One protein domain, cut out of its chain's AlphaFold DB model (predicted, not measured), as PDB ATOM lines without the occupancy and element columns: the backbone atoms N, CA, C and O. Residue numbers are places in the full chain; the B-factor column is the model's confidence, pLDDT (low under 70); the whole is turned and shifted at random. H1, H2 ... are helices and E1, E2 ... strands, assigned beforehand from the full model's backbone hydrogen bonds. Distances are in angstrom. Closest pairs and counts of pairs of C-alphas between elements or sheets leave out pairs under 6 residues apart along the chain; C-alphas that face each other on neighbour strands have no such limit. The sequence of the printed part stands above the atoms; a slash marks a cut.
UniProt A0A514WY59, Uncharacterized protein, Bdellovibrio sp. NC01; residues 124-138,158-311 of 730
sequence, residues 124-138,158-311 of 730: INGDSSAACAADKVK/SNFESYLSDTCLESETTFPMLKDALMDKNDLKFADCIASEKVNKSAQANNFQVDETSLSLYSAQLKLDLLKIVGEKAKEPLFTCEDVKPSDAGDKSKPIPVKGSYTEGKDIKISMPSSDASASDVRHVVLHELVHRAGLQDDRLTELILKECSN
ATOM      1  N   ILE A 124      32.355  25.936  21.228       82.25
ATOM      2  CA  ILE A 124      31.595  25.036  22.093       82.25
ATOM      3  C   ILE A 124      31.328  23.767  21.275       82.25
ATOM      4  O   ILE A 124      31.268  23.873  20.050       82.25
ATOM      5  N   ASN A 125      31.308  22.582  21.896       77.50
ATOM      6  CA  ASN A 125      31.341  21.313  21.157       77.50
ATOM      7  C   ASN A 125      30.541  20.221  21.883       77.50
ATOM      8  O   ASN A 125      30.959  19.752  22.942       77.50
ATOM      9  N   GLY A 126      29.449  19.766  21.274       76.75
ATOM     10  CA  GLY A 126      28.759  18.533  21.636       76.75
ATOM     11  C   GLY A 126      29.458  17.306  21.048       76.75
ATOM     12  O   GLY A 126      30.011  17.342  19.947       76.75
ATOM     13  N   ASP A 127      29.409  16.190  21.765       76.38
ATOM     14  CA  ASP A 127      29.939  14.898  21.326       76.38
ATOM     15  C   ASP A 127      28.926  13.820  21.710       76.38
ATOM     16  O   ASP A 127      28.513  13.755  22.867       76.38
ATOM     17  N   SER A 128      28.515  12.964  20.772       69.75
ATOM     18  CA  SER A 128      27.451  11.990  21.045       69.75
ATOM     19  C   SER A 128      27.803  10.955  22.122       69.75
ATOM     20  O   SER A 128      26.910  10.279  22.623       69.75
ATOM     21  N   SER A 129      29.070  10.845  22.544       61.56
ATOM     22  CA  SER A 129      29.459  10.045  23.717       61.56
ATOM     23  C   SER A 129      29.019  10.636  25.070       61.56
ATOM     24  O   SER A 129      29.073   9.924  26.073       61.56
ATOM     25  N   ALA A 130      28.541  11.886  25.111       53.12
ATOM     26  CA  ALA A 130      27.914  12.491  26.291       53.12
ATOM     27  C   ALA A 130      26.415  12.142  26.440       53.12
ATOM     28  O   ALA A 130      25.845  12.312  27.523       53.12
ATOM     29  N   ALA A 131      25.784  11.608  25.386       44.94
ATOM     30  CA  ALA A 131      24.348  11.362  25.335       44.94
ATOM     31  C   ALA A 131      23.848  10.448  26.474       44.94
ATOM     32  O   ALA A 131      24.438   9.418  26.809       44.94
ATOM     33  N   CYS A 132      22.699  10.802  27.056       36.66
ATOM     34  CA  CYS A 132      22.080  10.028  28.133       36.66
ATOM     35  C   CYS A 132      21.703   8.598  27.686       36.66
ATOM     36  O   CYS A 132      21.109   8.406  26.626       36.66
ATOM     37  N   ALA A 133      21.994   7.606  28.539       35.41
ATOM     38  CA  ALA A 133      21.891   6.173  28.237       35.41
ATOM     39  C   ALA A 133      20.556   5.738  27.585       35.41
ATOM     40  O   ALA A 133      19.465   5.981  28.108       35.41
ATOM     41  N   ALA A 134      20.660   5.041  26.449       38.69
ATOM     42  CA  ALA A 134      19.586   4.842  25.470       38.69
ATOM     43  C   ALA A 134      18.587   3.691  25.765       38.69
ATOM     44  O   ALA A 134      17.926   3.183  24.858       38.69
ATOM     45  N   ASP A 135      18.419   3.273  27.023       39.59
ATOM     46  CA  ASP A 135      17.778   1.995  27.402       39.59
ATOM     47  C   ASP A 135      16.237   1.905  27.214       39.59
ATOM     48  O   ASP A 135      15.582   1.045  27.809       39.59
ATOM     49  N   LYS A 136      15.602   2.781  26.413       41.34
ATOM     50  CA  LYS A 136      14.124   2.842  26.262       41.34
ATOM     51  C   LYS A 136      13.565   2.966  24.835       41.34
ATOM     52  O   LYS A 136      12.355   3.109  24.673       41.34
ATOM     53  N   VAL A 137      14.390   2.829  23.795       41.62
ATOM     54  CA  VAL A 137      13.984   3.080  22.389       41.62
ATOM     55  C   VAL A 137      12.815   2.202  21.888       41.62
ATOM     56  O   VAL A 137      12.002   2.660  21.088       41.62
ATOM     57  N   LYS A 138      12.664   0.951  22.355       40.03
ATOM     58  CA  LYS A 138      11.722  -0.012  21.737       40.03
ATOM     59  C   LYS A 138      10.223   0.275  21.908       40.03
ATOM     60  O   LYS A 138       9.464  -0.146  21.045       40.03
ATOM     61  N   SER A 158       9.390  21.661   3.242       49.34
ATOM     62  CA  SER A 158      10.442  22.591   3.660       49.34
ATOM     63  C   SER A 158      11.623  22.580   2.677       49.34
ATOM     64  O   SER A 158      12.209  21.524   2.428       49.34
ATOM     65  N   ASN A 159      12.056  23.752   2.184       54.75
ATOM     66  CA  ASN A 159      13.320  23.909   1.431       54.75
ATOM     67  C   ASN A 159      14.542  23.895   2.376       54.75
ATOM     68  O   ASN A 159      15.396  24.783   2.352       54.75
ATOM     69  N   PHE A 160      14.595  22.862   3.217       58.66
ATOM     70  CA  PHE A 160      15.625  22.557   4.212       58.66
ATOM     71  C   PHE A 160      17.051  22.664   3.659       58.66
ATOM     72  O   PHE A 160      17.958  23.147   4.331       58.66
ATOM     73  N   GLU A 161      17.218  22.273   2.397       60.50
ATOM     74  CA  GLU A 161      18.481  22.279   1.659       60.50
ATOM     75  C   GLU A 161      19.138  23.675   1.615       60.50
ATOM     76  O   GLU A 161      20.357  23.770   1.601       60.50
ATOM     77  N   SER A 162      18.362  24.763   1.718       59.47
ATOM     78  CA  SER A 162      18.884  26.142   1.784       59.47
ATOM     79  C   SER A 162      19.602  26.516   3.095       59.47
ATOM     80  O   SER A 162      20.254  27.560   3.156       59.47
ATOM     81  N   TYR A 163      19.506  25.677   4.134       64.44
ATOM     82  CA  TYR A 163      20.187  25.843   5.428       64.44
ATOM     83  C   TYR A 163      21.440  24.977   5.571       64.44
ATOM     84  O   TYR A 163      22.098  25.019   6.612       64.44
ATOM     85  N   LEU A 164      21.765  24.199   4.546       66.88
ATOM     86  CA  LEU A 164      22.884  23.277   4.514       66.88
ATOM     87  C   LEU A 164      23.957  23.803   3.557       66.88
ATOM     88  O   LEU A 164      23.637  24.352   2.506       66.88
ATOM     89  N   SER A 165      25.235  23.649   3.907       72.69
ATOM     90  CA  SER A 165      26.317  23.854   2.940       72.69
ATOM     91  C   SER A 165      26.274  22.783   1.853       72.69
ATOM     92  O   SER A 165      25.791  21.675   2.090       72.69
ATOM     93  N   ASP A 166      26.878  23.059   0.696       72.12
ATOM     94  CA  ASP A 166      27.023  22.068  -0.378       72.12
ATOM     95  C   ASP A 166      27.651  20.759   0.152       72.12
ATOM     96  O   ASP A 166      27.174  19.672  -0.149       72.12
ATOM     97  N   THR A 167      28.614  20.850   1.082       73.62
ATOM     98  CA  THR A 167      29.234  19.683   1.744       73.62
ATOM     99  C   THR A 167      28.279  18.846   2.606       73.62
ATOM    100  O   THR A 167      28.529  17.662   2.812       73.62
ATOM    101  N   CYS A 168      27.188  19.424   3.117       73.50
ATOM    102  CA  CYS A 168      26.111  18.669   3.758       73.50
ATOM    103  C   CYS A 168      25.170  18.020   2.733       73.50
ATOM    104  O   CYS A 168      24.602  16.977   3.034       73.50
ATOM    105  N   LEU A 169      24.970  18.644   1.566       73.81
ATOM    106  CA  LEU A 169      24.038  18.203   0.518       73.81
ATOM    107  C   LEU A 169      24.620  17.095  -0.370       73.81
ATOM    108  O   LEU A 169      23.899  16.187  -0.772       73.81
ATOM    109  N   GLU A 170      25.918  17.164  -0.664       75.44
ATOM    110  CA  GLU A 170      26.643  16.208  -1.512       75.44
ATOM    111  C   GLU A 170      26.927  14.862  -0.812       75.44
ATOM    112  O   GLU A 170      27.287  13.889  -1.474       75.44
ATOM    113  N   SER A 171      26.764  14.782   0.514       69.19
ATOM    114  CA  SER A 171      27.050  13.576   1.301       69.19
ATOM    115  C   SER A 171      25.806  12.688   1.450       69.19
ATOM    116  O   SER A 171      24.889  12.985   2.222       69.19
ATOM    117  N   GLU A 172      25.793  11.566   0.718       65.88
ATOM    118  CA  GLU A 172      24.676  10.604   0.650       65.88
ATOM    119  C   GLU A 172      24.257  10.031   2.020       65.88
ATOM    120  O   GLU A 172      23.101   9.645   2.197       65.88
ATOM    121  N   THR A 173      25.171   9.986   2.996       66.75
ATOM    122  CA  THR A 173      24.917   9.502   4.366       66.75
ATOM    123  C   THR A 173      24.558  10.623   5.337       66.75
ATOM    124  O   THR A 173      23.650  10.461   6.155       66.75
ATOM    125  N   THR A 174      25.239  11.767   5.248       70.19
ATOM    126  CA  THR A 174      25.070  12.884   6.189       70.19
ATOM    127  C   THR A 174      23.772  13.663   5.933       70.19
ATOM    128  O   THR A 174      23.093  14.035   6.894       70.19
ATOM    129  N   PHE A 175      23.359  13.849   4.670       70.75
ATOM    130  CA  PHE A 175      22.130  14.588   4.342       70.75
ATOM    131  C   PHE A 175      20.852  13.956   4.936       70.75
ATOM    132  O   PHE A 175      20.119  14.679   5.621       70.75
ATOM    133  N   PRO A 176      20.558  12.646   4.759       69.75
ATOM    134  CA  PRO A 176      19.352  12.041   5.329       69.75
ATOM    135  C   PRO A 176      19.339  12.080   6.860       69.75
ATOM    136  O   PRO A 176      18.318  12.417   7.451       69.75
ATOM    137  N   MET A 177      20.478  11.808   7.509       71.75
ATOM    138  CA  MET A 177      20.579  11.822   8.971       71.75
ATOM    139  C   MET A 177      20.319  13.211   9.563       71.75
ATOM    140  O   MET A 177      19.564  13.339  10.526       71.75
ATOM    141  N   LEU A 178      20.916  14.256   8.981       71.06
ATOM    142  CA  LEU A 178      20.724  15.634   9.435       71.06
ATOM    143  C   LEU A 178      19.294  16.130   9.159       71.06
ATOM    144  O   LEU A 178      18.740  16.882   9.958       71.06
ATOM    145  N   LYS A 179      18.675  15.665   8.065       72.19
ATOM    146  CA  LYS A 179      17.273  15.934   7.716       72.19
ATOM    147  C   LYS A 179      16.298  15.297   8.704       72.19
ATOM    148  O   LYS A 179      15.442  15.998   9.234       72.19
ATOM    149  N   ASP A 180      16.449  14.008   8.995       70.81
ATOM    150  CA  ASP A 180      15.581  13.298   9.942       70.81
ATOM    151  C   ASP A 180      15.734  13.848  11.371       70.81
ATOM    152  O   ASP A 180      14.747  13.971  12.098       70.81
ATOM    153  N   ALA A 181      16.947  14.258  11.756       71.50
ATOM    154  CA  ALA A 181      17.228  14.876  13.051       71.50
ATOM    155  C   ALA A 181      16.596  16.269  13.245       71.50
ATOM    156  O   ALA A 181      16.331  16.640  14.386       71.50
ATOM    157  N   LEU A 182      16.367  17.026  12.163       67.38
ATOM    158  CA  LEU A 182      15.843  18.406  12.178       67.38
ATOM    159  C   LEU A 182      14.375  18.535  11.741       67.38
ATOM    160  O   LEU A 182      13.832  19.640  11.707       67.38
ATOM    161  N   MET A 183      13.730  17.422  11.387       64.81
ATOM    162  CA  MET A 183      12.317  17.369  10.983       64.81
ATOM    163  C   MET A 183      11.424  16.701  12.047       64.81
ATOM    164  O   MET A 183      10.256  16.401  11.774       64.81
ATOM    165  N   ASP A 184      11.929  16.489  13.271       66.00
ATOM    166  CA  ASP A 184      11.112  16.012  14.389       66.00
ATOM    167  C   ASP A 184      10.113  17.098  14.827       66.00
ATOM    168  O   ASP A 184      10.453  18.162  15.347       66.00
ATOM    169  N   LYS A 185       8.822  16.785  14.687       56.09
ATOM    170  CA  LYS A 185       7.701  17.657  15.076       56.09
ATOM    171  C   LYS A 185       7.670  17.984  16.579       56.09
ATOM    172  O   LYS A 185       6.857  18.807  17.002       56.09
ATOM    173  N   ASN A 186       8.510  17.350  17.400       63.47
ATOM    174  CA  ASN A 186       8.666  17.654  18.821       63.47
ATOM    175  C   ASN A 186       9.677  18.776  19.124       63.47
ATOM    176  O   ASN A 186       9.686  19.250  20.260       63.47
ATOM    177  N   ASP A 187      10.478  19.257  18.168       66.69
ATOM    178  CA  ASP A 187      11.555  20.228  18.454       66.69
ATOM    179  C   ASP A 187      11.034  21.594  18.941       66.69
ATOM    180  O   ASP A 187      11.648  22.242  19.792       66.69
ATOM    181  N   LEU A 188       9.826  21.995  18.524       67.31
ATOM    182  CA  LEU A 188       9.148  23.164  19.102       67.31
ATOM    183  C   LEU A 188       8.772  22.949  20.583       67.31
ATOM    184  O   LEU A 188       8.940  23.869  21.382       67.31
ATOM    185  N   LYS A 189       8.358  21.732  20.978       72.81
ATOM    186  CA  LYS A 189       8.098  21.378  22.390       72.81
ATOM    187  C   LYS A 189       9.388  21.360  23.211       72.81
ATOM    188  O   LYS A 189       9.379  21.745  24.377       72.81
ATOM    189  N   PHE A 190      10.495  20.915  22.610       79.88
ATOM    190  CA  PHE A 190      11.818  20.990  23.226       79.88
ATOM    191  C   PHE A 190      12.177  22.452  23.523       79.88
ATOM    192  O   PHE A 190      12.527  22.781  24.656       79.88
ATOM    193  N   ALA A 191      11.985  23.350  22.551       77.25
ATOM    194  CA  ALA A 191      12.230  24.775  22.736       77.25
ATOM    195  C   ALA A 191      11.271  25.431  23.752       77.25
ATOM    196  O   ALA A 191      11.712  26.275  24.533       77.25
ATOM    197  N   ASP A 192       9.990  25.047  23.810       78.12
ATOM    198  CA  ASP A 192       9.070  25.450  24.893       78.12
ATOM    199  C   ASP A 192       9.572  25.003  26.276       78.12
ATOM    200  O   ASP A 192       9.546  25.782  27.229       78.12
ATOM    201  N   CYS A 193      10.083  23.776  26.384       82.19
ATOM    202  CA  CYS A 193      10.569  23.215  27.642       82.19
ATOM    203  C   CYS A 193      11.766  23.981  28.242       82.19
ATOM    204  O   CYS A 193      11.874  24.039  29.468       82.19
ATOM    205  N   ILE A 194      12.613  24.636  27.434       83.69
ATOM    206  CA  ILE A 194      13.742  25.450  27.938       83.69
ATOM    207  C   ILE A 194      13.263  26.543  28.908       83.69
ATOM    208  O   ILE A 194      13.894  26.769  29.936       83.69
ATOM    209  N   ALA A 195      12.122  27.176  28.622       81.12
ATOM    210  CA  ALA A 195      11.524  28.214  29.465       81.12
ATOM    211  C   ALA A 195      10.647  27.656  30.606       81.12
ATOM    212  O   ALA A 195       9.916  28.408  31.248       81.12
ATOM    213  N   SER A 196      10.661  26.343  30.853       81.62
ATOM    214  CA  SER A 196       9.808  25.730  31.874       81.62
ATOM    215  C   SER A 196      10.337  25.927  33.296       81.62
ATOM    216  O   SER A 196      11.541  25.893  33.562       81.62
ATOM    217  N   GLU A 197       9.408  26.001  34.250       81.56
ATOM    218  CA  GLU A 197       9.708  26.007  35.687       81.56
ATOM    219  C   GLU A 197      10.542  24.774  36.110       81.56
ATOM    220  O   GLU A 197      11.355  24.857  37.029       81.56
ATOM    221  N   LYS A 198      10.397  23.644  35.399       86.25
ATOM    222  CA  LYS A 198      11.196  22.420  35.575       86.25
ATOM    223  C   LYS A 198      12.679  22.675  35.291       86.25
ATOM    224  O   LYS A 198      13.515  22.360  36.131       86.25
ATOM    225  N   VAL A 199      13.002  23.276  34.142       86.31
ATOM    226  CA  VAL A 199      14.385  23.634  33.777       86.31
ATOM    227  C   VAL A 199      14.937  24.689  34.732       86.31
ATOM    228  O   VAL A 199      16.056  24.527  35.212       86.31
ATOM    229  N   ASN A 200      14.147  25.709  35.083       82.44
ATOM    230  CA  ASN A 200      14.544  26.746  36.042       82.44
ATOM    231  C   ASN A 200      14.915  26.139  37.414       82.44
ATOM    232  O   ASN A 200      16.020  26.350  37.916       82.44
ATOM    233  N   LYS A 201      14.051  25.282  37.980       86.88
ATOM    234  CA  LYS A 201      14.314  24.552  39.236       86.88
ATOM    235  C   LYS A 201      15.538  23.640  39.141       86.88
ATOM    236  O   LYS A 201      16.363  23.648  40.052       86.88
ATOM    237  N   SER A 202      15.690  22.886  38.052       86.81
ATOM    238  CA  SER A 202      16.860  22.024  37.840       86.81
ATOM    239  C   SER A 202      18.157  22.830  37.723       86.81
ATOM    240  O   SER A 202      19.177  22.419  38.277       86.81
ATOM    241  N   ALA A 203      18.137  23.985  37.054       88.62
ATOM    242  CA  ALA A 203      19.298  24.860  36.922       88.62
ATOM    243  C   ALA A 203      19.716  25.447  38.282       88.62
ATOM    244  O   ALA A 203      20.882  25.336  38.669       88.62
ATOM    245  N   GLN A 204      18.753  25.964  39.055       87.69
ATOM    246  CA  GLN A 204      18.974  26.451  40.422       87.69
ATOM    247  C   GLN A 204      19.514  25.348  41.348       87.69
ATOM    248  O   GLN A 204      20.485  25.572  42.067       87.69
ATOM    249  N   ALA A 205      18.954  24.133  41.289       88.31
ATOM    250  CA  ALA A 205      19.401  22.992  42.095       88.31
ATOM    251  C   ALA A 205      20.838  22.530  41.779       88.31
ATOM    252  O   ALA A 205      21.485  21.917  42.626       88.31
ATOM    253  N   ASN A 206      21.350  22.846  40.585       86.12
ATOM    254  CA  ASN A 206      22.739  22.605  40.181       86.12
ATOM    255  C   ASN A 206      23.628  23.866  40.301       86.12
ATOM    256  O   ASN A 206      24.778  23.846  39.872       86.12
ATOM    257  N   ASN A 207      23.135  24.934  40.943       88.06
ATOM    258  CA  ASN A 207      23.820  26.214  41.183       88.06
ATOM    259  C   ASN A 207      24.173  27.026  39.918       88.06
ATOM    260  O   ASN A 207      25.061  27.880  39.958       88.06
ATOM    261  N   PHE A 208      23.475  26.810  38.799       83.62
ATOM    262  CA  PHE A 208      23.655  27.637  37.605       83.62
ATOM    263  C   PHE A 208      23.039  29.029  37.794       83.62
ATOM    264  O   PHE A 208      21.866  29.164  38.140       83.62
ATOM    265  N   GLN A 209      23.813  30.077  37.496       79.25
ATOM    266  CA  GLN A 209      23.354  31.471  37.535       79.25
ATOM    267  C   GLN A 209      22.612  31.845  36.240       79.25
ATOM    268  O   GLN A 209      23.091  32.643  35.435       79.25
ATOM    269  N   VAL A 210      21.440  31.243  36.033       78.25
ATOM    270  CA  VAL A 210      20.512  31.570  34.941       78.25
ATOM    271  C   VAL A 210      19.169  31.999  35.526       78.25
ATOM    272  O   VAL A 210      18.719  31.437  36.523       78.25
ATOM    273  N   ASP A 211      18.529  33.000  34.922       76.19
ATOM    274  CA  ASP A 211      17.189  33.443  35.309       76.19
ATOM    275  C   ASP A 211      16.129  33.094  34.254       76.19
ATOM    276  O   ASP A 211      16.425  32.744  33.109       76.19
ATOM    277  N   GLU A 212      14.864  33.184  34.658       75.06
ATOM    278  CA  GLU A 212      13.703  32.843  33.830       75.06
ATOM    279  C   GLU A 212      13.608  33.713  32.565       75.06
ATOM    280  O   GLU A 212      13.223  33.234  31.497       75.06
ATOM    281  N   THR A 213      14.054  34.969  32.656       71.38
ATOM    282  CA  THR A 213      14.193  35.901  31.529       71.38
ATOM    283  C   THR A 213      15.215  35.397  30.499       71.38
ATOM    284  O   THR A 213      14.960  35.456  29.294       71.38
ATOM    285  N   SER A 214      16.343  34.839  30.950       78.06
ATOM    286  CA  SER A 214      17.373  34.243  30.088       78.06
ATOM    287  C   SER A 214      16.920  32.914  29.474       78.06
ATOM    288  O   SER A 214      17.099  32.703  28.278       78.06
ATOM    289  N   LEU A 215      16.267  32.040  30.249       78.06
ATOM    290  CA  LEU A 215      15.680  30.795  29.728       78.06
ATOM    291  C   LEU A 215      14.581  31.070  28.684       78.06
ATOM    292  O   LEU A 215      14.521  30.404  27.648       78.06
ATOM    293  N   SER A 216      13.764  32.104  28.907       75.00
ATOM    294  CA  SER A 216      12.765  32.585  27.944       75.00
ATOM    295  C   SER A 216      13.393  33.099  26.644       75.00
ATOM    296  O   SER A 216      12.841  32.862  25.569       75.00
ATOM    297  N   LEU A 217      14.560  33.752  26.718       77.25
ATOM    298  CA  LEU A 217      15.339  34.163  25.545       77.25
ATOM    299  C   LEU A 217      15.869  32.964  24.763       77.25
ATOM    300  O   LEU A 217      15.650  32.899  23.557       77.25
ATOM    301  N   TYR A 218      16.511  32.001  25.428       83.25
ATOM    302  CA  TYR A 218      17.034  30.811  24.751       83.25
ATOM    303  C   TYR A 218      15.901  29.998  24.097       83.25
ATOM    304  O   TYR A 218      16.039  29.566  22.956       83.25
ATOM    305  N   SER A 219      14.736  29.888  24.753       80.81
ATOM    306  CA  SER A 219      13.512  29.319  24.162       80.81
ATOM    307  C   SER A 219      13.064  30.062  22.896       80.81
ATOM    308  O   SER A 219      12.835  29.438  21.859       80.81
ATOM    309  N   ALA A 220      12.943  31.393  22.955       70.56
ATOM    310  CA  ALA A 220      12.462  32.205  21.837       70.56
ATOM    311  C   ALA A 220      13.445  32.241  20.652       70.56
ATOM    312  O   ALA A 220      13.019  32.162  19.499       70.56
ATOM    313  N   GLN A 221      14.751  32.304  20.923       78.25
ATOM    314  CA  GLN A 221      15.785  32.298  19.891       78.25
ATOM    315  C   GLN A 221      15.922  30.912  19.239       78.25
ATOM    316  O   GLN A 221      16.022  30.833  18.016       78.25
ATOM    317  N   LEU A 222      15.831  29.819  20.014       82.50
ATOM    318  CA  LEU A 222      15.800  28.460  19.461       82.50
ATOM    319  C   LEU A 222      14.558  28.236  18.590       82.50
ATOM    320  O   LEU A 222      14.680  27.719  17.482       82.50
ATOM    321  N   LYS A 223      13.373  28.681  19.035       76.50
ATOM    322  CA  LYS A 223      12.158  28.674  18.200       76.50
ATOM    323  C   LYS A 223      12.387  29.408  16.885       76.50
ATOM    324  O   LYS A 223      12.001  28.892  15.845       76.50
ATOM    325  N   LEU A 224      13.014  30.585  16.908       73.75
ATOM    326  CA  LEU A 224      13.284  31.346  15.690       73.75
ATOM    327  C   LEU A 224      14.240  30.613  14.739       73.75
ATOM    328  O   LEU A 224      13.973  30.583  13.541       73.75
ATOM    329  N   ASP A 225      15.314  30.004  15.238       77.06
ATOM    330  CA  ASP A 225      16.249  29.274  14.375       77.06
ATOM    331  C   ASP A 225      15.653  27.941  13.861       77.06
ATOM    332  O   ASP A 225      15.829  27.630  12.686       77.06
ATOM    333  N   LEU A 226      14.818  27.236  14.637       75.50
ATOM    334  CA  LEU A 226      14.007  26.104  14.145       75.50
ATOM    335  C   LEU A 226      12.983  26.534  13.075       75.50
ATOM    336  O   LEU A 226      12.838  25.887  12.040       75.50
ATOM    337  N   LEU A 227      12.288  27.657  13.289       70.56
ATOM    338  CA  LEU A 227      11.319  28.214  12.337       70.56
ATOM    339  C   LEU A 227      11.972  28.726  11.050       70.56
ATOM    340  O   LEU A 227      11.319  28.730  10.007       70.56
ATOM    341  N   LYS A 228      13.247  29.125  11.107       70.56
ATOM    342  CA  LYS A 228      14.068  29.311   9.910       70.56
ATOM    343  C   LYS A 228      14.262  27.961   9.213       70.56
ATOM    344  O   LYS A 228      13.756  27.828   8.113       70.56
ATOM    345  N   ILE A 229      14.882  26.962   9.852       69.62
ATOM    346  CA  ILE A 229      15.200  25.642   9.248       69.62
ATOM    347  C   ILE A 229      14.008  25.004   8.507       69.62
ATOM    348  O   ILE A 229      14.177  24.410   7.442       69.62
ATOM    349  N   VAL A 230      12.800  25.119   9.069       62.81
ATOM    350  CA  VAL A 230      11.565  24.568   8.480       62.81
ATOM    351  C   VAL A 230      10.955  25.483   7.401       62.81
ATOM    352  O   VAL A 230      10.251  25.000   6.515       62.81
ATOM    353  N   GLY A 231      11.211  26.793   7.441       56.03
ATOM    354  CA  GLY A 231      10.704  27.775   6.478       56.03
ATOM    355  C   GLY A 231      11.564  27.885   5.215       56.03
ATOM    356  O   GLY A 231      12.782  27.865   5.263       56.03
ATOM    357  N   GLU A 232      10.950  28.074   4.049       49.62
ATOM    358  CA  GLU A 232      11.621  27.972   2.738       49.62
ATOM    359  C   GLU A 232      12.684  29.060   2.392       49.62
ATOM    360  O   GLU A 232      13.025  29.203   1.216       49.62
ATOM    361  N   LYS A 233      13.091  29.938   3.328       55.91
ATOM    362  CA  LYS A 233      13.321  31.368   2.999       55.91
ATOM    363  C   LYS A 233      14.606  32.049   3.528       55.91
ATOM    364  O   LYS A 233      14.673  33.280   3.479       55.91
ATOM    365  N   ALA A 234      15.638  31.327   3.982       50.66
ATOM    366  CA  ALA A 234      16.979  31.923   4.173       50.66
ATOM    367  C   ALA A 234      17.846  31.872   2.900       50.66
ATOM    368  O   ALA A 234      17.409  31.441   1.835       50.66
ATOM    369  N   LYS A 235      19.072  32.399   3.014       53.72
ATOM    370  CA  LYS A 235      20.082  32.475   1.945       53.72
ATOM    371  C   LYS A 235      21.509  32.162   2.414       53.72
ATOM    372  O   LYS A 235      22.448  32.353   1.649       53.72
ATOM    373  N   GLU A 236      21.670  31.755   3.668       59.38
ATOM    374  CA  GLU A 236      22.962  31.521   4.314       59.38
ATOM    375  C   GLU A 236      22.866  30.182   5.065       59.38
ATOM    376  O   GLU A 236      21.896  29.994   5.810       59.38
ATOM    377  N   PRO A 237      23.807  29.240   4.851       64.25
ATOM    378  CA  PRO A 237      23.740  27.915   5.450       64.25
ATOM    379  C   PRO A 237      23.994  27.990   6.958       64.25
ATOM    380  O   PRO A 237      24.997  28.530   7.416       64.25
ATOM    381  N   LEU A 238      23.078  27.412   7.732       76.25
ATOM    382  CA  LEU A 238      23.162  27.302   9.187       76.25
ATOM    383  C   LEU A 238      24.066  26.145   9.631       76.25
ATOM    384  O   LEU A 238      24.665  26.213  10.706       76.25
ATOM    385  N   PHE A 239      24.146  25.090   8.820       81.50
ATOM    386  CA  PHE A 239      24.971  23.920   9.084       81.50
ATOM    387  C   PHE A 239      26.036  23.748   8.005       81.50
ATOM    388  O   PHE A 239      25.764  23.854   6.809       81.50
ATOM    389  N   THR A 240      27.244  23.432   8.456       83.62
ATOM    390  CA  THR A 240      28.365  22.985   7.632       83.62
ATOM    391  C   THR A 240      28.738  21.565   8.033       83.62
ATOM    392  O   THR A 240      28.785  21.262   9.225       83.62
ATOM    393  N   CYS A 241      28.981  20.691   7.058       80.62
ATOM    394  CA  CYS A 241      29.266  19.279   7.313       80.62
ATOM    395  C   CYS A 241      30.670  18.892   6.855       80.62
ATOM    396  O   CYS A 241      31.122  19.326   5.793       80.62
ATOM    397  N   GLU A 242      31.326  18.040   7.643       81.62
ATOM    398  CA  GLU A 242      32.572  17.359   7.287       81.62
ATOM    399  C   GLU A 242      32.473  15.865   7.634       81.62
ATOM    400  O   GLU A 242      32.212  15.495   8.782       81.62
ATOM    401  N   ASP A 243      32.707  14.996   6.648       70.25
ATOM    402  CA  ASP A 243      32.721  13.545   6.847       70.25
ATOM    403  C   ASP A 243      34.069  13.105   7.458       70.25
ATOM    404  O   ASP A 243      35.135  13.242   6.847       70.25
ATOM    405  N   VAL A 244      34.030  12.561   8.677       70.44
ATOM    406  CA  VAL A 244      35.206  12.107   9.435       70.44
ATOM    407  C   VAL A 244      35.623  10.720   8.958       70.44
ATOM    408  O   VAL A 244      34.863   9.753   9.055       70.44
ATOM    409  N   LYS A 245      36.860  10.587   8.470       64.06
ATOM    410  CA  LYS A 245      37.340   9.321   7.909       64.06
ATOM    411  C   LYS A 245      37.771   8.342   9.010       64.06
ATOM    412  O   LYS A 245      38.489   8.736   9.931       64.06
ATOM    413  N   PRO A 246      37.488   7.030   8.871       56.78
ATOM    414  CA  PRO A 246      38.000   5.982   9.768       56.78
ATOM    415  C   PRO A 246      39.534   5.812   9.813       56.78
ATOM    416  O   PRO A 246      40.042   4.920  10.492       56.78
ATOM    417  N   SER A 247      40.291   6.617   9.062       52.62
ATOM    418  CA  SER A 247      41.746   6.766   9.192       52.62
ATOM    419  C   SER A 247      42.160   7.682  10.343       52.62
ATOM    420  O   SER A 247      43.263   7.526  10.863       52.62
ATOM    421  N   ASP A 248      41.298   8.626  10.718       55.69
ATOM    422  CA  ASP A 248      41.677   9.799  11.512       55.69
ATOM    423  C   ASP A 248      41.369   9.576  13.004       55.69
ATOM    424  O   ASP A 248      42.017  10.140  13.887       55.69
ATOM    425  N   ALA A 249      40.445   8.655  13.296       54.25
ATOM    426  CA  ALA A 249      40.341   8.018  14.599       54.25
ATOM    427  C   ALA A 249      41.453   6.968  14.756       54.25
ATOM    428  O   ALA A 249      41.422   5.906  14.133       54.25
ATOM    429  N   GLY A 250      42.421   7.239  15.637       58.47
ATOM    430  CA  GLY A 250      43.582   6.369  15.886       58.47
ATOM    431  C   GLY A 250      43.277   4.981  16.478       58.47
ATOM    432  O   GLY A 250      44.204   4.214  16.724       58.47
ATOM    433  N   ASP A 251      42.005   4.646  16.702       59.72
ATOM    434  CA  ASP A 251      41.541   3.341  17.166       59.72
ATOM    435  C   ASP A 251      40.304   2.905  16.365       59.72
ATOM    436  O   ASP A 251      39.175   3.294  16.659       59.72
ATOM    437  N   LYS A 252      40.531   2.053  15.359       59.09
ATOM    438  CA  LYS A 252      39.494   1.527  14.455       59.09
ATOM    439  C   LYS A 252      38.503   0.560  15.118       59.09
ATOM    440  O   LYS A 252      37.616   0.062  14.436       59.09
ATOM    441  N   SER A 253      38.668   0.242  16.406       58.25
ATOM    442  CA  SER A 253      37.752  -0.643  17.141       58.25
ATOM    443  C   SER A 253      36.583   0.090  17.806       58.25
ATOM    444  O   SER A 253      35.668  -0.560  18.312       58.25
ATOM    445  N   LYS A 254      36.597   1.430  17.813       58.59
ATOM    446  CA  LYS A 254      35.572   2.262  18.452       58.59
ATOM    447  C   LYS A 254      34.694   2.953  17.404       58.59
ATOM    448  O   LYS A 254      35.243   3.468  16.429       58.59
ATOM    449  N   PRO A 255      33.363   3.024  17.605       61.50
ATOM    450  CA  PRO A 255      32.521   3.889  16.790       61.50
ATOM    451  C   PRO A 255      32.980   5.339  16.969       61.50
ATOM    452  O   PRO A 255      33.241   5.791  18.087       61.50
ATOM    453  N   ILE A 256      33.110   6.056  15.858       69.31
ATOM    454  CA  ILE A 256      33.469   7.474  15.863       69.31
ATOM    455  C   ILE A 256      32.197   8.252  16.237       69.31
ATOM    456  O   ILE A 256      31.207   8.129  15.515       69.31
ATOM    457  N   PRO A 257      32.176   9.015  17.346       74.88
ATOM    458  CA  PRO A 257      30.983   9.752  17.744       74.88
ATOM    459  C   PRO A 257      30.693  10.892  16.766       74.88
ATOM    460  O   PRO A 257      31.611  11.458  16.162       74.88
ATOM    461  N   VAL A 258      29.418  11.267  16.658       80.69
ATOM    462  CA  VAL A 258      29.030  12.508  15.976       80.69
ATOM    463  C   VAL A 258      29.518  13.674  16.828       80.69
ATOM    464  O   VAL A 258      29.362  13.650  18.051       80.69
ATOM    465  N   LYS A 259      30.110  14.690  16.199       84.38
ATOM    466  CA  LYS A 259      30.609  15.880  16.900       84.38
ATOM    467  C   LYS A 259      29.984  17.142  16.338       84.38
ATOM    468  O   LYS A 259      29.926  17.327  15.124       84.38
ATOM    469  N   GLY A 260      29.550  18.012  17.232       84.75
ATOM    470  CA  GLY A 260      29.155  19.373  16.928       84.75
ATOM    471  C   GLY A 260      30.303  20.324  17.230       84.75
ATOM    472  O   GLY A 260      31.219  20.011  17.992       84.75
ATOM    473  N   SER A 261      30.271  21.489  16.594       85.25
ATOM    474  CA  SER A 261      31.016  22.650  17.056       85.25
ATOM    475  C   SER A 261      30.335  23.943  16.610       85.25
ATOM    476  O   SER A 261      30.253  24.250  15.418       85.25
ATOM    477  N   TYR A 262      29.861  24.728  17.571       84.88
ATOM    478  CA  TYR A 262      29.402  26.097  17.372       84.88
ATOM    479  C   TYR A 262      30.494  27.078  17.802       84.88
ATOM    480  O   TYR A 262      31.049  27.006  18.899       84.88
ATOM    481  N   THR A 263      30.794  28.050  16.940       82.88
ATOM    482  CA  THR A 263      31.606  29.216  17.313       82.88
ATOM    483  C   THR A 263      30.686  30.417  17.498       82.88
ATOM    484  O   THR A 263      29.900  30.711  16.602       82.88
ATOM    485  N   GLU A 264      30.808  31.146  18.610       78.88
ATOM    486  CA  GLU A 264      29.928  32.282  18.942       78.88
ATOM    487  C   GLU A 264      29.707  33.261  17.768       78.88
ATOM    488  O   GLU A 264      30.617  33.994  17.363       78.88
ATOM    489  N   GLY A 265      28.469  33.328  17.270       69.81
ATOM    490  CA  GLY A 265      28.061  34.212  16.173       69.81
ATOM    491  C   GLY A 265      28.389  33.705  14.763       69.81
ATOM    492  O   GLY A 265      28.258  34.480  13.818       69.81
ATOM    493  N   LYS A 266      28.797  32.439  14.617       78.38
ATOM    494  CA  LYS A 266      28.961  31.730  13.339       78.38
ATOM    495  C   LYS A 266      27.948  30.590  13.199       78.38
ATOM    496  O   LYS A 266      27.103  30.365  14.065       78.38
ATOM    497  N   ASP A 267      28.048  29.872  12.095       81.81
ATOM    498  CA  ASP A 267      27.242  28.701  11.773       81.81
ATOM    499  C   ASP A 267      27.773  27.432  12.446       81.81
ATOM    500  O   ASP A 267      28.886  27.402  12.982       81.81
ATOM    501  N   ILE A 268      26.915  26.418  12.513       84.75
ATOM    502  CA  ILE A 268      27.171  25.178  13.240       84.75
ATOM    503  C   ILE A 268      27.961  24.244  12.326       84.75
ATOM    504  O   ILE A 268      27.568  24.008  11.183       84.75
ATOM    505  N   LYS A 269      29.061  23.679  12.820       86.56
ATOM    506  CA  LYS A 269      29.807  22.634  12.118       86.56
ATOM    507  C   LYS A 269      29.484  21.270  12.720       86.56
ATOM    508  O   LYS A 269      29.781  21.030  13.887       86.56
ATOM    509  N   ILE A 270      28.923  20.375  11.915       85.88
ATOM    510  CA  ILE A 270      28.665  18.977  12.267       85.88
ATOM    511  C   ILE A 270      29.727  18.099  11.598       85.88
ATOM    512  O   ILE A 270      29.998  18.222  10.407       85.88
ATOM    513  N   SER A 271      30.338  17.209  12.373       83.75
ATOM    514  CA  SER A 271      31.315  16.231  11.893       83.75
ATOM    515  C   SER A 271      30.725  14.833  12.075       83.75
ATOM    516  O   SER A 271      30.457  14.429  13.210       83.75
ATOM    517  N   MET A 272      30.474  14.117  10.975       77.38
ATOM    518  CA  MET A 272      29.773  12.824  10.995       77.38
ATOM    519  C   MET A 272      30.708  11.642  10.709       77.38
ATOM    520  O   MET A 272      31.624  11.772   9.896       77.38
ATOM    521  N   PRO A 273      30.495  10.472  11.339       71.12
ATOM    522  CA  PRO A 273      31.173   9.238  10.966       71.12
ATOM    523  C   PRO A 273      30.584   8.668   9.667       71.12
ATOM    524  O   PRO A 273      29.379   8.731   9.442       71.12
ATOM    525  N   SER A 274      31.414   8.033   8.842       61.41
ATOM    526  CA  SER A 274      31.044   7.589   7.486       61.41
ATOM    527  C   SER A 274      29.979   6.480   7.374       61.41
ATOM    528  O   SER A 274      29.673   6.074   6.254       61.41
ATOM    529  N   SER A 275      29.477   5.915   8.480       59.59
ATOM    530  CA  SER A 275      28.633   4.703   8.427       59.59
ATOM    531  C   SER A 275      27.757   4.385   9.652       59.59
ATOM    532  O   SER A 275      26.731   3.735   9.473       59.59
ATOM    533  N   ASP A 276      28.118   4.805  10.874       64.19
ATOM    534  CA  ASP A 276      27.630   4.136  12.105       64.19
ATOM    535  C   ASP A 276      26.940   5.041  13.156       64.19
ATOM    536  O   ASP A 276      26.743   4.621  14.296       64.19
ATOM    537  N   ALA A 277      26.561   6.277  12.815       68.81
ATOM    538  CA  ALA A 277      25.800   7.145  13.728       68.81
ATOM    539  C   ALA A 277      24.325   6.716  13.855       68.81
ATOM    540  O   ALA A 277      23.701   6.335  12.864       68.81
ATOM    541  N   SER A 278      23.716   6.861  15.040       74.38
ATOM    542  CA  SER A 278      22.252   6.815  15.155       74.38
ATOM    543  C   SER A 278      21.629   8.198  14.925       74.38
ATOM    544  O   SER A 278      22.215   9.230  15.254       74.38
ATOM    545  N   ALA A 279      20.390   8.240  14.422       71.75
ATOM    546  CA  ALA A 279      19.647   9.498  14.278       71.75
ATOM    547  C   ALA A 279      19.442  10.222  15.629       71.75
ATOM    548  O   ALA A 279      19.382  11.448  15.677       71.75
ATOM    549  N   SER A 280      19.393   9.473  16.739       73.75
ATOM    550  CA  SER A 280      19.386  10.011  18.105       73.75
ATOM    551  C   SER A 280      20.688  10.726  18.479       73.75
ATOM    552  O   SER A 280      20.620  11.789  19.092       73.75
ATOM    553  N   ASP A 281      21.846  10.191  18.078       76.81
ATOM    554  CA  ASP A 281      23.160  10.808  18.319       76.81
ATOM    555  C   ASP A 281      23.284  12.129  17.557       76.81
ATOM    556  O   ASP A 281      23.635  13.161  18.130       76.81
ATOM    557  N   VAL A 282      22.916  12.100  16.271       77.00
ATOM    558  CA  VAL A 282      22.887  13.280  15.402       77.00
ATOM    559  C   VAL A 282      21.949  14.339  15.974       77.00
ATOM    560  O   VAL A 282      22.360  15.484  16.133       77.00
ATOM    561  N   ARG A 283      20.715  13.975  16.349       80.50
ATOM    562  CA  ARG A 283      19.746  14.932  16.904       80.50
ATOM    563  C   ARG A 283      20.179  15.509  18.250       80.50
ATOM    564  O   ARG A 283      19.984  16.699  18.471       80.50
ATOM    565  N   HIS A 284      20.777  14.713  19.136       83.25
ATOM    566  CA  HIS A 284      21.308  15.208  20.409       83.25
ATOM    567  C   HIS A 284      22.397  16.269  20.185       83.25
ATOM    568  O   HIS A 284      22.281  17.376  20.709       83.25
ATOM    569  N   VAL A 285      23.381  15.977  19.329       85.62
ATOM    570  CA  VAL A 285      24.464  16.910  18.976       85.62
ATOM    571  C   VAL A 285      23.934  18.161  18.262       85.62
ATOM    572  O   VAL A 285      24.335  19.276  18.579       85.62
ATOM    573  N   VAL A 286      22.992  18.011  17.330       85.31
ATOM    574  CA  VAL A 286      22.394  19.144  16.607       85.31
ATOM    575  C   VAL A 286      21.584  20.050  17.543       85.31
ATOM    576  O   VAL A 286      21.699  21.273  17.447       85.31
ATOM    577  N   LEU A 287      20.822  19.489  18.490       86.31
ATOM    578  CA  LEU A 287      20.123  20.275  19.511       86.31
ATOM    579  C   LEU A 287      21.092  20.944  20.500       86.31
ATOM    580  O   LEU A 287      20.819  22.071  20.913       86.31
ATOM    581  N   HIS A 288      22.225  20.312  20.837       89.06
ATOM    582  CA  HIS A 288      23.297  20.914  21.650       89.06
ATOM    583  C   HIS A 288      23.796  22.215  21.016       89.06
ATOM    584  O   HIS A 288      23.694  23.290  21.609       89.06
ATOM    585  N   GLU A 289      24.238  22.145  19.759       89.50
ATOM    586  CA  GLU A 289      24.768  23.312  19.047       89.50
ATOM    587  C   GLU A 289      23.699  24.372  18.746       89.50
ATOM    588  O   GLU A 289      23.993  25.570  18.761       89.50
ATOM    589  N   LEU A 290      22.441  23.973  18.528       87.44
ATOM    590  CA  LEU A 290      21.329  24.915  18.378       87.44
ATOM    591  C   LEU A 290      20.999  25.656  19.684       87.44
ATOM    592  O   LEU A 290      20.705  26.851  19.640       87.44
ATOM    593  N   VAL A 291      21.091  25.004  20.849       88.44
ATOM    594  CA  VAL A 291      20.955  25.672  22.159       88.44
ATOM    595  C   VAL A 291      22.121  26.639  22.405       88.44
ATOM    596  O   VAL A 291      21.910  27.750  22.905       88.44
ATOM    597  N   HIS A 292      23.334  26.290  21.972       88.12
ATOM    598  CA  HIS A 292      24.469  27.212  22.010       88.12
ATOM    599  C   HIS A 292      24.314  28.401  21.049       88.12
ATOM    600  O   HIS A 292      24.579  29.545  21.433       88.12
ATOM    601  N   ARG A 293      23.779  28.181  19.842       86.69
ATOM    602  CA  ARG A 293      23.430  29.261  18.906       86.69
ATOM    603  C   ARG A 293      22.291  30.149  19.408       86.69
ATOM    604  O   ARG A 293      22.331  31.358  19.179       86.69
ATOM    605  N   ALA A 294      21.342  29.596  20.163       83.94
ATOM    606  CA  ALA A 294      20.311  30.364  20.862       83.94
ATOM    607  C   ALA A 294      20.875  31.289  21.964       83.94
ATOM    608  O   ALA A 294      20.169  32.182  22.433       83.94
ATOM    609  N   GLY A 295      22.151  31.129  22.340       80.38
ATOM    610  CA  GLY A 295      22.913  32.090  23.140       80.38
ATOM    611  C   GLY A 295      23.399  31.578  24.496       80.38
ATOM    612  O   GLY A 295      24.021  32.354  25.228       80.38
ATOM    613  N   LEU A 296      23.141  30.313  24.840       84.94
ATOM    614  CA  LEU A 296      23.666  29.686  26.051       84.94
ATOM    615  C   LEU A 296      25.158  29.341  25.867       84.94
ATOM    616  O   LEU A 296      25.552  28.814  24.835       84.94
ATOM    617  N   GLN A 297      26.011  29.637  26.855       84.81
ATOM    618  CA  GLN A 297      27.477  29.467  26.750       84.81
ATOM    619  C   GLN A 297      28.069  28.400  27.691       84.81
ATOM    620  O   GLN A 297      29.290  28.276  27.760       84.81
ATOM    621  N   ASP A 298      27.234  27.675  28.438       85.00
ATOM    622  CA  ASP A 298      27.661  26.670  29.420       85.00
ATOM    623  C   ASP A 298      27.204  25.274  28.968       85.00
ATOM    624  O   ASP A 298      26.009  24.980  29.008       85.00
ATOM    625  N   ASP A 299      28.153  24.432  28.534       84.88
ATOM    626  CA  ASP A 299      27.907  23.043  28.100       84.88
ATOM    627  C   ASP A 299      27.111  22.240  29.136       84.88
ATOM    628  O   ASP A 299      26.241  21.450  28.782       84.88
ATOM    629  N   ARG A 300      27.374  22.434  30.436       87.50
ATOM    630  CA  ARG A 300      26.748  21.638  31.501       87.50
ATOM    631  C   ARG A 300      25.282  22.020  31.684       87.50
ATOM    632  O   ARG A 300      24.466  21.164  32.024       87.50
ATOM    633  N   LEU A 301      24.946  23.293  31.466       87.12
ATOM    634  CA  LEU A 301      23.560  23.755  31.449       87.12
ATOM    635  C   LEU A 301      22.854  23.350  30.146       87.12
ATOM    636  O   LEU A 301      21.678  22.994  30.203       87.12
ATOM    637  N   THR A 302      23.551  23.315  29.003       88.00
ATOM    638  CA  THR A 302      23.007  22.729  27.764       88.00
ATOM    639  C   THR A 302      22.684  21.250  27.952       88.00
ATOM    640  O   THR A 302      21.561  20.847  27.669       88.00
ATOM    641  N   GLU A 303      23.592  20.456  28.520       87.19
ATOM    642  CA  GLU A 303      23.365  19.035  28.814       87.19
ATOM    643  C   GLU A 303      22.222  18.810  29.811       87.19
ATOM    644  O   GLU A 303      21.386  17.919  29.635       87.19
ATOM    645  N   LEU A 304      22.113  19.664  30.836       87.38
ATOM    646  CA  LEU A 304      20.968  19.652  31.744       87.38
ATOM    647  C   LEU A 304      19.656  19.916  30.985       87.38
ATOM    648  O   LEU A 304      18.683  19.190  31.180       87.38
ATOM    649  N   ILE A 305      19.627  20.910  30.096       86.00
ATOM    650  CA  ILE A 305      18.461  21.234  29.263       86.00
ATOM    651  C   ILE A 305      18.129  20.083  28.304       86.00
ATOM    652  O   ILE A 305      16.973  19.663  28.240       86.00
ATOM    653  N   LEU A 306      19.122  19.516  27.612       86.75
ATOM    654  CA  LEU A 306      18.958  18.369  26.716       86.75
ATOM    655  C   LEU A 306      18.342  17.182  27.456       86.75
ATOM    656  O   LEU A 306      17.337  16.631  27.003       86.75
ATOM    657  N   LYS A 307      18.874  16.831  28.626       85.31
ATOM    658  CA  LYS A 307      18.361  15.758  29.486       85.31
ATOM    659  C   LYS A 307      16.930  16.018  29.966       85.31
ATOM    660  O   LYS A 307      16.073  15.131  29.883       85.31
ATOM    661  N   GLU A 308      16.650  17.222  30.460       84.56
ATOM    662  CA  GLU A 308      15.341  17.563  31.023       84.56
ATOM    663  C   GLU A 308      14.244  17.705  29.953       84.56
ATOM    664  O   GLU A 308      13.088  17.365  30.238       84.56
ATOM    665  N   CYS A 309      14.600  18.143  28.738       81.50
ATOM    666  CA  CYS A 309      13.663  18.466  27.659       81.50
ATOM    667  C   CYS A 309      13.575  17.443  26.521       81.50
ATOM    668  O   CYS A 309      12.525  17.369  25.885       81.50
ATOM    669  N   SER A 310      14.564  16.566  26.306       72.12
ATOM    670  CA  SER A 310      14.416  15.440  25.354       72.12
ATOM    671  C   SER A 310      13.290  14.474  25.753       72.12
ATOM    672  O   SER A 310      12.745  13.761  24.918       72.12
ATOM    673  N   ASN A 311      12.895  14.492  27.030       58.50
ATOM    674  CA  ASN A 311      11.777  13.721  27.571       58.50
ATOM    675  C   ASN A 311      10.415  14.450  27.476       58.50
ATOM    676  O   ASN A 311       9.387  13.857  27.804       58.50
TER     677      ASN A 311
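AT A GLANCE: This is residues 124 to 138 and 158 to 311 of the 730 residues of an uncharacterized protein of Bdellovibrio sp. NC01 (UniProt A0A514WY59). A small three-stranded sheet makes a wall on one side of the domain, with H7 running along one of its faces through the middle of the whole and H3 set slantwise on the same face. Away from the sheet, H8 crosses H7 at a steep tilt of 57 degrees, the long H6 packs on the end of H7 at residues 290 to 293, H4 is side by side with H6, and H5 packs on H8 at the far end. The printed part has 169 residues, in the order H1 H2 H3 H4 H5 H6 E1 E2 E3 H7 H8; the class is mostly helix. The mixed sheet runs E1 E3 E2. The whole is compact, with a radius of gyration of the C-alphas of 15.8 A and spans of 44 by 40 by 34 A.

IN THESE COORDINATES: E1 is residues 239 to 244, 15.6 A long, E3 residues 268 to 273, 16.6 A, and E2 residues 259 to 263, 13.4 A. H7, residues 279 to 293, runs 20.6 A from C-alpha 279 at (19.647, 9.498, 14.278). H6, residues 212 to 230, is the longest helix at 26.8 A. H8, residues 299 to 309, runs 15.0 A and ends with C-alpha 309 at (13.663, 18.466, 27.659). The shorter helices are H1, residues 160 to 163, H2, 166 to 169, H3, 174 to 182, H4, 187 to 194, and H5, 197 to 205.

HOW THE PARTS SIT: E1 and E3 are parallel, with N 240 and O 268 2.8 A apart, within hydrogen-bond range. E2 and E3 form an antiparallel hairpin, with N 261 and O 269 at 2.8 A. H3 and H7 on one face of the sheet make two layers, a sheet with helices over one face. H7 has a height over the sheet of 8.9 A and runs along the strands, over E3 and E2. H3 touches H7, C-alphas of Ala 181 and Arg 283 4.6 A apart, at a steep tilt of 69 degrees, only just short of about perpendicular. H2 is on the same face but over none of the strands. H6 touches H7 with residues 218 to 225 alone, closest at C-alphas 222 and 291, 6.5 A. H4 touches H6 at a shallow tilt of 9 degrees, opposite ways, with C-alphas 191 and 219 4.9 A apart. H8 touches H7 at C-alphas 288 and 302, 6.4 A, and H5 at 305 and 199, 6.5 A. H1 and H6 only just touch, with 3 pairs of C-alphas within 8 A, the closest 160 and 229 at 5.9 A. In H3 to H8 every O i to N i+4 pair is within hydrogen-bond range; H1 and H2 are too short for one.

THE WHOLE: The C-alphas of Thr 213 and Lys 252 are the farthest apart, at 46.0 A. Residues 139 to 157 are cut out, and C-alphas 138 and 158 are 29.0 A apart. The link E1 to E2 is long, 14 residues. Mean pLDDT of the printed part is 72.9; 56 residues are under 70, among them 128 to 138 and 245 to 256.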